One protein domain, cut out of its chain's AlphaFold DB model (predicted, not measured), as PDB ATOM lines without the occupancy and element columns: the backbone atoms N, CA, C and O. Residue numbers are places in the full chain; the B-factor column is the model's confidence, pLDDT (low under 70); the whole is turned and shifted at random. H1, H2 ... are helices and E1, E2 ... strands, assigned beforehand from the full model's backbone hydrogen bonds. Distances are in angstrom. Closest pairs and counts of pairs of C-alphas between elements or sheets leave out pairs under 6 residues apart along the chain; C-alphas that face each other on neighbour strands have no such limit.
ATOM      1  N   ILE A   3      -4.513  50.522  46.527       97.31
ATOM      2  CA  ILE A   3      -4.183  50.435  45.098       97.31
ATOM      3  C   ILE A   3      -5.280  51.096  44.263       97.31
ATOM      4  O   ILE A   3      -6.398  50.598  44.138       97.31
ATOM      5  N   SER A   4      -4.920  52.204  43.617       96.31
ATOM      6  CA  SER A   4      -5.732  52.860  42.591       96.31
ATOM      7  C   SER A   4      -5.628  52.075  41.272       96.31
ATOM      8  O   SER A   4      -4.791  52.368  40.419       96.31
ATOM      9  N   ALA A   5      -6.436  51.020  41.135       96.44
ATOM     10  CA  ALA A   5      -6.267  50.003  40.101       96.44
ATOM     11  C   ALA A   5      -6.595  50.533  38.696       96.44
ATOM     12  O   ALA A   5      -5.837  50.302  37.758       96.44
ATOM     13  N   SER A   6      -7.679  51.297  38.541       94.44
ATOM     14  CA  SER A   6      -8.195  51.686  37.213       94.44
ATOM     15  C   SER A   6      -7.922  53.139  36.818       94.44
ATOM     16  O   SER A   6      -8.662  53.726  36.036       94.44
ATOM     17  N   ARG A   7      -6.874  53.765  37.363       90.12
ATOM     18  CA  ARG A   7      -6.577  55.175  37.044       90.12
ATOM     19  C   ARG A   7      -5.964  55.365  35.657       90.12
ATOM     20  O   ARG A   7      -6.154  56.402  35.038       90.12
ATOM     21  N   ARG A   8      -5.162  54.391  35.204       90.50
ATOM     22  CA  ARG A   8      -4.477  54.427  33.897       90.50
ATOM     23  C   ARG A   8      -5.330  53.839  32.772       90.50
ATOM     24  O   ARG A   8      -5.099  54.150  31.613       90.50
ATOM     25  N   THR A   9      -6.269  52.960  33.113       93.50
ATOM     26  CA  THR A   9      -7.186  52.308  32.176       93.50
ATOM     27  C   THR A   9      -8.395  51.764  32.934       93.50
ATOM     28  O   THR A   9      -8.277  51.430  34.115       93.50
ATOM     29  N   ASP A  10      -9.536  51.642  32.262       96.00
ATOM     30  CA  ASP A  10     -10.757  51.061  32.823       96.00
ATOM     31  C   ASP A  10     -10.613  49.529  32.915       96.00
ATOM     32  O   ASP A  10     -10.969  48.773  32.007       96.00
ATOM     33  N   ILE A  11     -10.003  49.070  34.014       97.94
ATOM     34  CA  ILE A  11      -9.804  47.640  34.278       97.94
ATOM     35  C   ILE A  11     -11.136  46.876  34.282       97.94
ATOM     36  O   ILE A  11     -11.192  45.862  33.586       97.94
ATOM     37  N   PRO A  12     -12.194  47.312  35.001       98.00
ATOM     38  CA  PRO A  12     -13.461  46.586  35.010       98.00
ATOM     39  C   PRO A  12     -14.046  46.364  33.610       98.00
ATOM     40  O   PRO A  12     -14.510  45.261  33.314       98.00
ATOM     41  N   ALA A  13     -13.969  47.366  32.728       97.00
ATOM     42  CA  ALA A  13     -14.511  47.258  31.377       97.00
ATOM     43  C   ALA A  13     -13.640  46.408  30.437       97.00
ATOM     44  O   ALA A  13     -14.176  45.632  29.648       97.00
ATOM     45  N   PHE A  14     -12.308  46.533  30.499       96.75
ATOM     46  CA  PHE A  14     -11.435  46.003  29.437       96.75
ATOM     47  C   PHE A  14     -10.419  44.952  29.891       96.75
ATOM     48  O   PHE A  14      -9.983  44.133  29.085       96.75
ATOM     49  N   TYR A  15     -10.038  44.937  31.169       97.56
ATOM     50  CA  TYR A  15      -8.923  44.124  31.675       97.56
ATOM     51  C   TYR A  15      -9.278  43.300  32.917       97.56
ATOM     52  O   TYR A  15      -8.386  42.876  33.652       97.56
ATOM     53  N   SER A  16     -10.564  43.015  33.135       97.12
ATOM     54  CA  SER A  16     -11.044  42.211  34.266       97.12
ATOM     55  C   SER A  16     -10.333  40.863  34.362       97.12
ATOM     56  O   SER A  16      -9.779  40.525  35.406       97.12
ATOM     57  N   GLN A  17     -10.253  40.118  33.253       97.25
ATOM     58  CA  GLN A  17      -9.579  38.816  33.245       97.25
ATOM     59  C   GLN A  17      -8.091  38.930  33.598       97.25
ATOM     60  O   GLN A  17      -7.570  38.134  34.379       97.25
ATOM     61  N   TRP A  18      -7.404  39.932  33.046       97.56
ATOM     62  CA  TRP A  18      -6.004  40.191  33.370       97.56
ATOM     63  C   TRP A  18      -5.831  40.507  34.860       97.56
ATOM     64  O   TRP A  18      -4.943  39.946  35.500       97.56
ATOM     65  N   PHE A  19      -6.703  41.343  35.430       98.06
ATOM     66  CA  PHE A  19      -6.645  41.724  36.837       98.06
ATOM     67  C   PHE A  19      -6.810  40.515  37.758       98.06
ATOM     68  O   PHE A  19      -5.964  40.295  38.622       98.06
ATOM     69  N   PHE A  20      -7.815  39.668  37.525       97.94
ATOM     70  CA  PHE A  20      -7.996  38.452  38.322       97.94
ATOM     71  C   PHE A  20      -6.851  37.454  38.156       97.94
ATOM     72  O   PHE A  20      -6.472  36.794  39.123       97.94
ATOM     73  N   ASN A  21      -6.231  37.391  36.974       98.12
ATOM     74  CA  ASN A  21      -5.000  36.626  36.809       98.12
ATOM     75  C   ASN A  21      -3.870  37.208  37.676       98.12
ATOM     76  O   ASN A  21      -3.098  36.445  38.236       98.12
ATOM     77  N   ARG A  22      -3.749  38.535  37.832       97.75
ATOM     78  CA  ARG A  22      -2.761  39.142  38.749       97.75
ATOM     79  C   ARG A  22      -3.086  38.901  40.222       97.75
ATOM     80  O   ARG A  22      -2.160  38.633  40.977       97.75
ATOM     81  N   ILE A  23      -4.361  38.927  40.611       97.94
ATOM     82  CA  ILE A  23      -4.792  38.531  41.963       97.94
ATOM     83  C   ILE A  23      -4.358  37.092  42.253       97.94
ATOM     84  O   ILE A  23      -3.715  36.847  43.267       97.94
ATOM     85  N   LYS A  24      -4.605  36.165  41.316       97.31
ATOM     86  CA  LYS A  24      -4.175  34.765  41.434       97.31
ATOM     87  C   LYS A  24      -2.652  34.616  41.561       97.31
ATOM     88  O   LYS A  24      -2.194  33.820  42.370       97.31
ATOM     89  N   GLU A  25      -1.877  35.367  40.778       97.94
ATOM     90  CA  GLU A  25      -0.404  35.361  40.857       97.94
ATOM     91  C   GLU A  25       0.139  36.080  42.109       97.94
ATOM     92  O   GLU A  25       1.304  35.919  42.469       97.94
ATOM     93  N   GLY A  26      -0.674  36.909  42.771       97.81
ATOM     94  CA  GLY A  26      -0.315  37.615  44.000       97.81
ATOM     95  C   GLY A  26       0.602  38.828  43.814       97.81
ATOM     96  O   GLY A  26       1.075  39.385  44.806       97.81
ATOM     97  N   TYR A  27       0.871  39.273  42.581       98.12
ATOM     98  CA  TYR A  27       1.662  40.482  42.329       98.12
ATOM     99  C   TYR A  27       1.389  41.125  40.963       98.12
ATOM    100  O   TYR A  27       0.859  40.511  40.036       98.12
ATOM    101  N   VAL A  28       1.838  42.372  40.812       97.25
ATOM    102  CA  VAL A  28       1.921  43.069  39.524       97.25
ATOM    103  C   VAL A  28       3.273  43.764  39.371       97.25
ATOM    104  O   VAL A  28       3.902  44.162  40.352       97.25
ATOM    105  N   LEU A  29       3.735  43.891  38.128       96.62
ATOM    106  CA  LEU A  29       4.918  44.666  37.777       96.62
ATOM    107  C   LEU A  29       4.484  46.020  37.228       96.62
ATOM    108  O   LEU A  29       3.676  46.086  36.302       96.62
ATOM    109  N   VAL A  30       5.019  47.091  37.802       95.06
ATOM    110  CA  VAL A  30       4.677  48.461  37.425       95.06
ATOM    111  C   VAL A  30       5.952  49.177  36.985       95.06
ATOM    112  O   VAL A  30       6.847  49.368  37.814       95.06
ATOM    113  N   PRO A  31       6.063  49.588  35.710       94.81
ATOM    114  CA  PRO A  31       7.165  50.435  35.288       94.81
ATOM    115  C   PRO A  31       7.037  51.815  35.934       94.81
ATOM    116  O   PRO A  31       5.933  52.371  36.041       94.81
ATOM    117  N   ASN A  32       8.169  52.374  36.357       93.94
ATOM    118  CA  ASN A  32       8.213  53.756  36.803       93.94
ATOM    119  C   ASN A  32       7.877  54.688  35.616       93.94
ATOM    120  O   ASN A  32       8.429  54.501  34.531       93.94
ATOM    121  N   PRO A  33       6.991  55.685  35.801       91.06
ATOM    122  CA  PRO A  33       6.545  56.554  34.710       91.06
ATOM    123  C   PRO A  33       7.658  57.428  34.111       91.06
ATOM    124  O   PRO A  33       7.565  57.788  32.943       91.06
ATOM    125  N   TYR A  34       8.706  57.744  34.875       94.88
ATOM    126  CA  TYR A  34       9.848  58.551  34.426       94.88
ATOM    127  C   TYR A  34      11.049  57.693  34.004       94.88
ATOM    128  O   TYR A  34      11.848  58.107  33.168       94.88
ATOM    129  N   HIS A  35      11.163  56.470  34.537       95.88
ATOM    130  CA  HIS A  35      12.243  55.533  34.221       95.88
ATOM    131  C   HIS A  35      11.695  54.133  33.893       95.88
ATOM    132  O   HIS A  35      11.728  53.250  34.748       95.88
ATOM    133  N   PRO A  36      11.242  53.871  32.651       94.06
ATOM    134  CA  PRO A  36      10.516  52.641  32.310       94.06
ATOM    135  C   PRO A  36      11.297  51.335  32.508       94.06
ATOM    136  O   PRO A  36      10.692  50.283  32.685       94.06
ATOM    137  N   LYS A  37      12.637  51.389  32.495       96.31
ATOM    138  CA  LYS A  37      13.503  50.233  32.790       96.31
ATOM    139  C   LYS A  37      13.503  49.857  34.277       96.31
ATOM    140  O   LYS A  37      13.867  48.737  34.619       96.31
ATOM    141  N   MET A  38      13.102  50.775  35.155       97.25
ATOM    142  CA  MET A  38      12.952  50.517  36.581       97.25
ATOM    143  C   MET A  38      11.548  49.971  36.849       97.25
ATOM    144  O   MET A  38      10.550  50.689  36.760       97.25
ATOM    145  N   ILE A  39      11.483  48.685  37.186       97.38
ATOM    146  CA  ILE A  39      10.234  47.960  37.411       97.38
ATOM    147  C   ILE A  39      10.046  47.715  38.905       97.38
ATOM    148  O   ILE A  39      10.890  47.104  39.554       97.38
ATOM    149  N   SER A  40       8.915  48.160  39.445       96.31
ATOM    150  CA  SER A  40       8.504  47.838  40.814       96.31
ATOM    151  C   SER A  40       7.631  46.588  40.820       96.31
ATOM    152  O   SER A  40       6.694  46.486  40.027       96.31
ATOM    153  N   LYS A  41       7.906  45.653  41.731       97.38
ATOM    154  CA  LYS A  41       7.024  44.515  42.009       97.38
ATOM    155  C   LYS A  41       6.118  44.870  43.181       97.38
ATOM    156  O   LYS A  41       6.594  45.046  44.297       97.38
ATOM    157  N   ILE A  42       4.822  44.973  42.920       97.06
ATOM    158  CA  ILE A  42       3.815  45.312  43.924       97.06
ATOM    159  C   ILE A  42       3.114  44.025  44.351       97.06
ATOM    160  O   ILE A  42       2.550  43.327  43.506       97.06
ATOM    161  N   SER A  43       3.169  43.707  45.645       97.88
ATOM    162  CA  SER A  43       2.420  42.584  46.220       97.88
ATOM    163  C   SER A  43       0.921  42.871  46.167       97.88
ATOM    164  O   SER A  43       0.486  43.974  46.499       97.88
ATOM    165  N   LEU A  44       0.144  41.868  45.766       98.00
ATOM    166  CA  LEU A  44      -1.319  41.875  45.783       98.00
ATOM    167  C   LEU A  44      -1.879  40.944  46.867       98.00
ATOM    168  O   LEU A  44      -3.057  40.606  46.834       98.00
ATOM    169  N   SER A  45      -1.050  40.505  47.819       97.06
ATOM    170  CA  SER A  45      -1.517  39.709  48.957       97.06
ATOM    171  C   SER A  45      -2.558  40.489  49.781       97.06
ATOM    172  O   SER A  45      -2.321  41.671  50.062       97.06
ATOM    173  N   PRO A  46      -3.654  39.847  50.237       96.06
ATOM    174  CA  PRO A  46      -4.627  40.467  51.142       96.06
ATOM    175  C   PRO A  46      -3.999  41.012  52.432       96.06
ATOM    176  O   PRO A  46      -4.472  41.995  52.982       96.06
ATOM    177  N   ALA A  47      -2.884  40.427  52.886       96.88
ATOM    178  CA  ALA A  47      -2.169  40.884  54.079       96.88
ATOM    179  C   ALA A  47      -1.477  42.252  53.904       96.88
ATOM    180  O   ALA A  47      -1.032  42.846  54.882       96.88
ATOM    181  N   VAL A  48      -1.330  42.732  52.663       97.06
ATOM    182  CA  VAL A  48      -0.617  43.980  52.334       97.06
ATOM    183  C   VAL A  48      -1.540  45.005  51.670       97.06
ATOM    184  O   VAL A  48      -1.323  46.214  51.795       97.06
ATOM    185  N   VAL A  49      -2.547  44.547  50.924       98.19
ATOM    186  CA  VAL A  49      -3.506  45.413  50.234       98.19
ATOM    187  C   VAL A  49      -4.681  45.715  51.154       98.19
ATOM    188  O   VAL A  49      -5.496  44.844  51.428       98.19
ATOM    189  N   ASP A  50      -4.814  46.977  51.555       98.06
ATOM    190  CA  ASP A  50      -5.922  47.420  52.403       98.06
ATOM    191  C   ASP A  50      -7.192  47.614  51.576       98.06
ATOM    192  O   ASP A  50      -8.285  47.386  52.084       98.06
ATOM    193  N   CYS A  51      -7.058  48.086  50.326       98.00
ATOM    194  CA  CYS A  51      -8.190  48.377  49.450       98.00
ATOM    195  C   CYS A  51      -7.794  48.491  47.967       98.00
ATOM    196  O   CYS A  51      -6.777  49.112  47.635       98.00
ATOM    197  N   PHE A  52      -8.655  48.005  47.069       98.44
ATOM    198  CA  PHE A  52      -8.633  48.354  45.645       98.44
ATOM    199  C   PHE A  52      -9.642  49.453  45.320       98.44
ATOM    200  O   PHE A  52     -10.777  49.431  45.789       98.44
ATOM    201  N   VAL A  53      -9.243  50.398  44.474       98.25
ATOM    202  CA  VAL A  53     -10.145  51.422  43.941       98.25
ATOM    203  C   VAL A  53     -10.302  51.230  42.442       98.25
ATOM    204  O   VAL A  53      -9.320  51.311  41.694       98.25
ATOM    205  N   PHE A  54     -11.538  50.991  42.010       98.44
ATOM    206  CA  PHE A  54     -11.893  50.848  40.605       98.44
ATOM    207  C   PHE A  54     -12.574  52.116  40.096       98.44
ATOM    208  O   PHE A  54     -13.453  52.657  40.752       98.44
ATOM    209  N   TRP A  55     -12.196  52.564  38.904       97.19
ATOM    210  CA  TRP A  55     -12.883  53.608  38.139       97.19
ATOM    211  C   TRP A  55     -13.364  52.991  36.846       97.19
ATOM    212  O   TRP A  55     -12.587  52.324  36.158       97.19
ATOM    213  N   THR A  56     -14.632  53.204  36.522       96.81
ATOM    214  CA  THR A  56     -15.204  52.636  35.308       96.81
ATOM    215  C   THR A  56     -16.457  53.370  34.864       96.81
ATOM    216  O   THR A  56     -17.163  53.978  35.673       96.81
ATOM    217  N   LYS A  57     -16.745  53.289  33.565       95.19
ATOM    218  CA  LYS A  57     -18.069  53.605  33.008       95.19
ATOM    219  C   LYS A  57     -18.895  52.348  32.710       95.19
ATOM    220  O   LYS A  57     -20.071  52.462  32.367       95.19
ATOM    221  N   ASN A  58     -18.297  51.159  32.809       96.25
ATOM    222  CA  ASN A  58     -18.936  49.889  32.478       96.25
ATOM    223  C   ASN A  58     -18.314  48.697  33.248       96.25
ATOM    224  O   ASN A  58     -17.458  47.995  32.709       96.25
ATOM    225  N   PRO A  59     -18.772  48.401  34.479       97.25
ATOM    226  CA  PRO A  59     -18.275  47.264  35.256       97.25
ATOM    227  C   PRO A  59     -18.860  45.911  34.823       97.25
ATOM    228  O   PRO A  59     -18.473  44.890  35.391       97.25
ATOM    229  N   ALA A  60     -19.783  45.871  33.852       97.25
ATOM    230  CA  ALA A  60     -20.492  44.648  33.462       97.25
ATOM    231  C   ALA A  60     -19.568  43.433  33.206       97.25
ATOM    232  O   ALA A  60     -19.889  42.351  33.704       97.25
ATOM    233  N   PRO A  61     -18.405  43.572  32.531       97.00
ATOM    234  CA  PRO A  61     -17.498  42.443  32.288       97.00
ATOM    235  C   PRO A  61     -16.851  41.865  33.556       97.00
ATOM    236  O   PRO A  61     -16.390  40.722  33.552       97.00
ATOM    237  N   MET A  62     -16.810  42.638  34.645       97.75
ATOM    238  CA  MET A  62     -16.195  42.244  35.913       97.75
ATOM    239  C   MET A  62     -17.176  41.564  36.876       97.75
ATOM    240  O   MET A  62     -16.740  40.814  37.747       97.75
ATOM    241  N   LEU A  63     -18.486  41.814  36.732       96.81
ATOM    242  CA  LEU A  63     -19.497  41.487  37.749       96.81
ATOM    243  C   LEU A  63     -19.470  40.025  38.201       96.81
ATOM    244  O   LEU A  63     -19.539  39.753  39.395       96.81
ATOM    245  N   ASN A  64     -19.332  39.091  37.260       96.00
ATOM    246  CA  ASN A  64     -19.391  37.649  37.527       96.00
ATOM    247  C   ASN A  64     -18.110  37.074  38.148       96.00
ATOM    248  O   ASN A  64     -17.967  35.859  38.190       96.00
ATOM    249  N   GLN A  65     -17.149  37.924  38.513       96.56
ATOM    250  CA  GLN A  65     -15.879  37.504  39.101       96.56
ATOM    251  C   GLN A  65     -15.599  38.187  40.447       96.56
ATOM    252  O   GLN A  65     -14.553  37.950  41.050       96.56
ATOM    253  N   LEU A  66     -16.500  39.059  40.919       97.12
ATOM    254  CA  LEU A  66     -16.291  39.868  42.126       97.12
ATOM    255  C   LEU A  66     -16.211  39.029  43.407       97.12
ATOM    256  O   LEU A  66     -15.574  39.454  44.367       97.12
ATOM    257  N   GLU A  67     -16.779  37.823  43.415       95.75
ATOM    258  CA  GLU A  67     -16.643  36.861  44.513       95.75
ATOM    259  C   GLU A  67     -15.181  36.461  44.770       95.75
ATOM    260  O   GLU A  67     -14.802  36.183  45.905       95.75
ATOM    261  N   LYS A  68     -14.316  36.534  43.749       96.38
ATOM    262  CA  LYS A  68     -12.873  36.285  43.890       96.38
ATOM    263  C   LYS A  68     -12.145  37.377  44.683       96.38
ATOM    264  O   LYS A  68     -10.958  37.230  44.952       96.38
ATOM    265  N   LEU A  69     -12.824  38.477  45.022       96.81
ATOM    266  CA  LEU A  69     -12.294  39.560  45.855       96.81
ATOM    267  C   LEU A  69     -12.816  39.522  47.295       96.81
ATOM    268  O   LEU A  69     -12.693  40.523  47.991       96.81
ATOM    269  N   GLN A  70     -13.400  38.410  47.755       95.44
ATOM    270  CA  GLN A  70     -13.967  38.305  49.107       95.44
ATOM    271  C   GLN A  70     -12.979  38.655  50.236       95.44
ATOM    272  O   GLN A  70     -13.392  39.210  51.248       95.44
ATOM    273  N   ASP A  71     -11.683  38.400  50.033       96.69
ATOM    274  CA  ASP A  71     -10.625  38.669  51.018       96.69
ATOM    275  C   ASP A  71     -10.076  40.106  50.944       96.69
ATOM    276  O   ASP A  71      -9.134  40.454  51.652       96.69
ATOM    277  N   TYR A  72     -10.630  40.950  50.069       97.75
ATOM    278  CA  TYR A  72     -10.156  42.308  49.827       97.75
ATOM    279  C   TYR A  72     -11.262  43.328  50.075       97.75
ATOM    280  O   TYR A  72     -12.408  43.145  49.660       97.75
ATOM    281  N   ASN A  73     -10.899  44.481  50.637       97.75
ATOM    282  CA  ASN A  73     -11.769  45.646  50.532       97.75
ATOM    283  C   ASN A  73     -11.628  46.261  49.140       97.75
ATOM    284  O   ASN A  73     -10.537  46.329  48.564       97.75
ATOM    285  N   TYR A  74     -12.739  46.732  48.594       98.19
ATOM    286  CA  TYR A  74     -12.742  47.472  47.346       98.19
ATOM    287  C   TYR A  74     -14.002  48.310  47.212       98.19
ATOM    288  O   TYR A  74     -15.026  48.025  47.831       98.19
ATOM    289  N   TYR A  75     -13.930  49.321  46.355       98.31
ATOM    290  CA  TYR A  75     -15.097  50.079  45.930       98.31
ATOM    291  C   TYR A  75     -14.952  50.548  44.483       98.31
ATOM    292  O   TYR A  75     -13.858  50.561  43.903       98.31
ATOM    293  N   PHE A  76     -16.084  50.927  43.903       98.44
ATOM    294  CA  PHE A  76     -16.206  51.409  42.540       98.44
ATOM    295  C   PHE A  76     -16.573  52.888  42.530       98.44
ATOM    296  O   PHE A  76     -17.560  53.306  43.122       98.44
ATOM    297  N   GLN A  77     -15.792  53.664  41.792       97.81
ATOM    298  CA  GLN A  77     -16.135  54.982  41.282       97.81
ATOM    299  C   GLN A  77     -16.776  54.781  39.904       97.81
ATOM    300  O   GLN A  77     -16.080  54.601  38.899       97.81
ATOM    301  N   PHE A  78     -18.108  54.765  39.859       97.38
ATOM    302  CA  PHE A  78     -18.865  54.555  38.629       97.38
ATOM    303  C   PHE A  78     -19.222  55.907  38.023       97.38
ATOM    304  O   PHE A  78     -20.010  56.668  38.581       97.38
ATOM    305  N   THR A  79     -18.673  56.186  36.843       95.81
ATOM    306  CA  THR A  79     -19.028  57.390  36.092       95.81
ATOM    307  C   THR A  79     -20.279  57.191  35.221       95.81
ATOM    308  O   THR A  79     -20.275  56.368  34.302       95.81
ATOM    309  N   LEU A  80     -21.340  57.955  35.501       94.31
ATOM    310  CA  LEU A  80     -22.577  58.011  34.705       94.31
ATOM    311  C   LEU A  80     -22.834  59.462  34.297       94.31
ATOM    312  O   LEU A  80     -23.038  60.298  35.175       94.31
ATOM    313  N   ASN A  81     -22.860  59.728  32.987       92.44
ATOM    314  CA  ASN A  81     -23.132  61.053  32.429       92.44
ATOM    315  C   ASN A  81     -24.153  60.968  31.273       92.44
ATOM    316  O   ASN A  81     -24.169  59.963  30.554       92.44
ATOM    317  N   PRO A  82     -24.952  62.025  31.041       89.88
ATOM    318  CA  PRO A  82     -25.957  62.085  29.979       89.88
ATOM    319  C   PRO A  82     -25.436  62.678  28.651       89.88
ATOM    320  O   PRO A  82     -26.224  63.163  27.850       89.88
ATOM    321  N   TYR A  83     -24.126  62.646  28.381       90.69
ATOM    322  CA  TYR A  83     -23.519  63.335  27.226       90.69
ATOM    323  C   TYR A  83     -23.747  62.681  25.852       90.69
ATOM    324  O   TYR A  83     -23.367  63.235  24.822       90.69
ATOM    325  N   GLY A  84     -24.361  61.499  25.814       87.06
ATOM    326  CA  GLY A  84     -24.654  60.792  24.568       87.06
ATOM    327  C   GLY A  84     -23.413  60.300  23.810       87.06
ATOM    328  O   GLY A  84     -22.272  60.402  24.262       87.06
ATOM    329  N   GLU A  85     -23.647  59.725  22.631       86.81
ATOM    330  CA  GLU A  85     -22.622  58.995  21.871       86.81
ATOM    331  C   GLU A  85     -21.557  59.892  21.233       86.81
ATOM    332  O   GLU A  85     -20.462  59.414  20.952       86.81
ATOM    333  N   LYS A  86     -21.844  61.187  21.023       88.81
ATOM    334  CA  LYS A  86     -20.859  62.132  20.473       88.81
ATOM    335  C   LYS A  86     -19.619  62.244  21.362       88.81
ATOM    336  O   LYS A  86     -18.510  62.339  20.847       88.81
ATOM    337  N   LEU A  87     -19.819  62.247  22.681       89.31
ATOM    338  CA  LEU A  87     -18.744  62.372  23.669       89.31
ATOM    339  C   LEU A  87     -18.386  61.045  24.336       89.31
ATOM    340  O   LEU A  87     -17.235  60.829  24.705       89.31
ATOM    341  N   GLU A  88     -19.359  60.156  24.511       88.81
ATOM    342  CA  GLU A  88     -19.175  58.861  25.159       88.81
ATOM    343  C   GLU A  88     -19.450  57.711  24.184       88.81
ATOM    344  O   GLU A  88     -20.297  56.846  24.423       88.81
ATOM    345  N   ASN A  89     -18.731  57.707  23.061       85.12
ATOM    346  CA  ASN A  89     -18.853  56.657  22.058       85.12
ATOM    347  C   ASN A  89     -18.461  55.278  22.622       85.12
ATOM    348  O   ASN A  89     -17.625  55.144  23.516       85.12
ATOM    349  N   HIS A  90     -19.080  54.226  22.081       88.88
ATOM    350  CA  HIS A  90     -18.823  52.823  22.440       88.88
ATOM    351  C   HIS A  90     -19.164  52.419  23.885       88.88
ATOM    352  O   HIS A  90     -18.857  51.297  24.297       88.88
ATOM    353  N   LEU A  91     -19.839  53.280  24.651       92.69
ATOM    354  CA  LEU A  91     -20.464  52.870  25.902       92.69
ATOM    355  C   LEU A  91     -21.837  52.240  25.648       92.69
ATOM    356  O   LEU A  91     -22.524  52.602  24.692       92.69
ATOM    357  N   PRO A  92     -22.293  51.334  26.531       93.06
ATOM    358  CA  PRO A  92     -23.702  50.977  26.567       93.06
ATOM    359  C   PRO A  92     -24.570  52.226  26.773       93.06
ATOM    360  O   PRO A  92     -24.135  53.207  27.392       93.06
ATOM    361  N   SER A  93     -25.819  52.156  26.305       92.94
ATOM    362  CA  SER A  93     -26.807  53.216  26.530       92.94
ATOM    363  C   SER A  93     -26.904  53.587  28.010       92.94
ATOM    364  O   SER A  93     -26.602  52.775  28.894       92.94
ATOM    365  N   ILE A  94     -27.329  54.822  28.289       92.00
ATOM    366  CA  ILE A  94     -27.442  55.315  29.665       92.00
ATOM    367  C   ILE A  94     -28.325  54.398  30.521       92.00
ATOM    368  O   ILE A  94     -27.898  54.012  31.605       92.00
ATOM    369  N   ASP A  95     -29.449  53.917  29.982       93.56
ATOM    370  CA  ASP A  95     -30.339  52.975  30.672       93.56
ATOM    371  C   ASP A  95     -29.622  51.671  31.044       93.56
ATOM    372  O   ASP A  95     -29.659  51.234  32.192       93.56
ATOM    373  N   LYS A  96     -28.867  51.082  30.104       95.31
ATOM    374  CA  LYS A  96     -28.090  49.859  30.369       95.31
ATOM    375  C   LYS A  96     -27.013  50.086  31.424       95.31
ATOM    376  O   LYS A  96     -26.741  49.194  32.233       95.31
ATOM    377  N   ARG A  97     -26.370  51.257  31.422       95.44
ATOM    378  CA  ARG A  97     -25.376  51.608  32.443       95.44
ATOM    379  C   ARG A  97     -26.028  51.837  33.805       95.44
ATOM    380  O   ARG A  97     -25.480  51.365  34.795       95.44
ATOM    381  N   MET A  98     -27.202  52.465  33.862       95.81
ATOM    382  CA  MET A  98     -27.984  52.626  35.092       95.81
ATOM    383  C   MET A  98     -28.432  51.275  35.665       95.81
ATOM    384  O   MET A  98     -28.294  51.042  36.865       95.81
ATOM    385  N   ASP A  99     -28.889  50.349  34.822       97.69
ATOM    386  CA  ASP A  99     -29.210  48.982  35.248       97.69
ATOM    387  C   ASP A  99     -27.976  48.250  35.776       97.69
ATOM    388  O   ASP A  99     -28.036  47.545  36.783       97.69
ATOM    389  N   THR A 100     -26.831  48.431  35.115       97.88
ATOM    390  CA  THR A 100     -25.554  47.853  35.552       97.88
ATOM    391  C   THR A 100     -25.102  48.443  36.889       97.88
ATOM    392  O   THR A 100     -24.605  47.706  37.737       97.88
ATOM    393  N   PHE A 101     -25.301  49.745  37.104       97.75
ATOM    394  CA  PHE A 101     -25.020  50.421  38.369       97.75
ATOM    395  C   PHE A 101     -25.837  49.814  39.513       97.75
ATOM    396  O   PHE A 101     -25.261  49.429  40.528       97.75
ATOM    397  N   LYS A 102     -27.156  49.662  39.324       97.50
ATOM    398  CA  LYS A 102     -28.047  49.035  40.313       97.50
ATOM    399  C   LYS A 102     -27.614  47.602  40.618       97.50
ATOM    400  O   LYS A 102     -27.362  47.283  41.769       97.50
ATOM    401  N   LYS A 103     -27.393  46.780  39.583       98.12
ATOM    402  CA  LYS A 103     -26.916  45.392  39.740       98.12
ATOM    403  C   LYS A 103     -25.593  45.294  40.491       98.12
ATOM    404  O   LYS A 103     -25.399  44.361  41.265       98.12
ATOM    405  N   LEU A 104     -24.663  46.216  40.238       98.19
ATOM    406  CA  LEU A 104     -23.404  46.271  40.973       98.19
ATOM    407  C   LEU A 104     -23.674  46.585  42.450       98.19
ATOM    408  O   LEU A 104     -23.216  45.832  43.304       98.19
ATOM    409  N   ALA A 105     -24.441  47.638  42.741       97.69
ATOM    410  CA  ALA A 105     -24.778  48.040  44.106       97.69
ATOM    411  C   ALA A 105     -25.515  46.936  44.880       97.69
ATOM    412  O   ALA A 105     -25.142  46.642  46.012       97.69
ATOM    413  N   ASP A 106     -26.473  46.256  44.247       97.81
ATOM    414  CA  ASP A 106     -27.187  45.113  44.831       97.81
ATOM    415  C   ASP A 106     -26.236  43.954  45.169       97.81
ATOM    416  O   ASP A 106     -26.435  43.235  46.146       97.81
ATOM    417  N   LYS A 107     -25.187  43.756  44.359       97.12
ATOM    418  CA  LYS A 107     -24.247  42.641  44.519       97.12
ATOM    419  C   LYS A 107     -23.187  42.892  45.589       97.12
ATOM    420  O   LYS A 107     -22.794  41.941  46.260       97.12
ATOM    421  N   ILE A 108     -22.668  44.117  45.697       97.00
ATOM    422  CA  ILE A 108     -21.519  44.419  46.570       97.00
ATOM    423  C   ILE A 108     -21.835  45.366  47.727       97.00
ATOM    424  O   ILE A 108     -20.943  45.632  48.526       97.00
ATOM    425  N   GLY A 109     -23.071  45.852  47.821       97.31
ATOM    426  CA  GLY A 109     -23.479  46.864  48.786       97.31
ATOM    427  C   GLY A 109     -23.377  48.278  48.212       97.31
ATOM    428  O   GLY A 109     -22.428  48.638  47.505       97.31
ATOM    429  N   THR A 110     -24.375  49.107  48.519       96.81
ATOM    430  CA  THR A 110     -24.454  50.503  48.065       96.81
ATOM    431  C   THR A 110     -23.298  51.354  48.588       96.81
ATOM    432  O   THR A 110     -22.891  52.308  47.935       96.81
ATOM    433  N   GLU A 111     -22.723  50.999  49.737       96.56
ATOM    434  CA  GLU A 111     -21.576  51.684  50.336       96.56
ATOM    435  C   GLU A 111     -20.284  51.528  49.521       96.56
ATOM    436  O   GLU A 111     -19.352  52.317  49.678       96.56
ATOM    437  N   ARG A 112     -20.228  50.533  48.625       97.38
ATOM    438  CA  ARG A 112     -19.071  50.261  47.760       97.38
ATOM    439  C   ARG A 112     -19.246  50.787  46.339       97.38
ATOM    440  O   ARG A 112     -18.365  50.560  45.506       97.38
ATOM    441  N   VAL A 113     -20.345  51.480  46.038       98.06
ATOM    442  CA  VAL A 113     -20.613  52.040  44.708       98.06
ATOM    443  C   VAL A 113     -20.857  53.535  44.817       98.06
ATOM    444  O   VAL A 113     -21.921  53.997  45.214       98.06
ATOM    445  N   ILE A 114     -19.853  54.302  44.418       97.50
ATOM    446  CA  ILE A 114     -19.885  55.757  44.428       97.50
ATOM    447  C   ILE A 114     -20.226  56.216  43.016       97.50
ATOM    448  O   ILE A 114     -19.468  55.971  42.071       97.50
ATOM    449  N   TRP A 115     -21.369  56.883  42.863       96.56
ATOM    450  CA  TRP A 115     -21.659  57.592  41.624       96.56
ATOM    451  C   TRP A 115     -20.734  58.800  41.502       96.56
ATOM    452  O   TRP A 115     -20.583  59.601  42.422       96.56
ATOM    453  N   ARG A 116     -20.115  58.914  40.335       94.50
ATOM    454  CA  ARG A 116     -19.234  60.004  39.955       94.50
ATOM    455  C   ARG A 116     -19.794  60.679  38.708       94.50
ATOM    456  O   ARG A 116     -20.101  60.008  37.725       94.50
ATOM    457  N   TYR A 117     -19.874  62.001  38.735       92.88
ATOM    458  CA  TYR A 117     -20.186  62.808  37.561       92.88
ATOM    459  C   TYR A 117     -18.895  63.466  37.072       92.88
ATOM    460  O   TYR A 117     -18.342  64.326  37.754       92.88
TER     461      TYR A 117
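Overview. This is residues 3 to 117 of the 126 residues of the protein "DUF1848 domain-containing protein" of Bacteroides ovatus (UniProt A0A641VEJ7). A small parallel sheet of three strands, E3, E4 and E5, has helices over one face, H4 along E4 and E5 and the beginning of H1 at E3, while the other face is bare; H2 fits between these two helices, touching H1 and near H4. H1 runs from the sheet toward a separate two-stranded hairpin, E1 and E2, at one end of the long axis, and the short helix H3 lies toward the other end. The printed part has 115 residues, with four named helices and five named strands in the order H1 E1 E2 E3 H2 E4 H3 H4 E5, a mixed class of helices and strands. It is compact, with a radius of gyration of the C-alphas of 15.1 A, and spans 42 by 32 by 21 A.

Along the chain. Find C-alpha 51 at (-8.190, 48.377, 49.450); from there E3 runs 16.4 A to residue 56. Its sheet goes on with E4, residues 74 to 79, and E5, residues 113 to 116, which ends at C-alpha 116, (-19.234, 60.004, 39.955). H4 takes residues 94 to 108, 21.0 A long. H1, residues 11 to 25, begins at C-alpha 11, (-9.804, 47.640, 34.278), and is 16.8 A long; H2 takes residues 60 to 69 and H3 residues 84 to 87. Look for the hairpin in E1, residues 27 to 31, and E2, residues 39 to 43.

Arrangement. Start at the sheet, order E3, E4, E5: N 77 and O 54 are 2.8 A apart, and N 114 and O 76 are 2.8 A apart, both within hydrogen-bond range. Residues 3 to 4 pair, parallel, with residues 52 to 53 of E3. E3, H2, E4 and E4, H3, H4, E5 are strand-helix-strand units, two parallel neighbour strands with helices between, with right-handed crossovers. H4 is on the sheet at a height of 9.9 A, over E4 and E5, and runs along the strands; its closest C-alpha pair with E5 is Ala 105 and Val 113, 5.8 A. H1 and H2 touch, closest at C-alphas Pro 12 and Met 62, 5.2 A, with a shallow tilt of 24 degrees, the same way. H3 and H4 are close but not clearly touching, C-alphas Gly 84 and Ile 94 being closest at 8.0 A. In the antiparallel hairpin, N 30 and O 40 are 2.8 A apart. Every O i to N i+4 pair is within hydrogen-bond range in H4, against 8 of 11 in H1 and 0 of 6 in H2, where 5 of 7 O i to N i+3 pairs are; H3 is too short for an i+4 pair.

Size, cuts and confidence. The two C-alphas farthest apart, Lys 37 and Asp 95, are 44.0 A apart. The printed part has no cut and no long link. Its mean pLDDT is 95.9, and no printed residue is under 70.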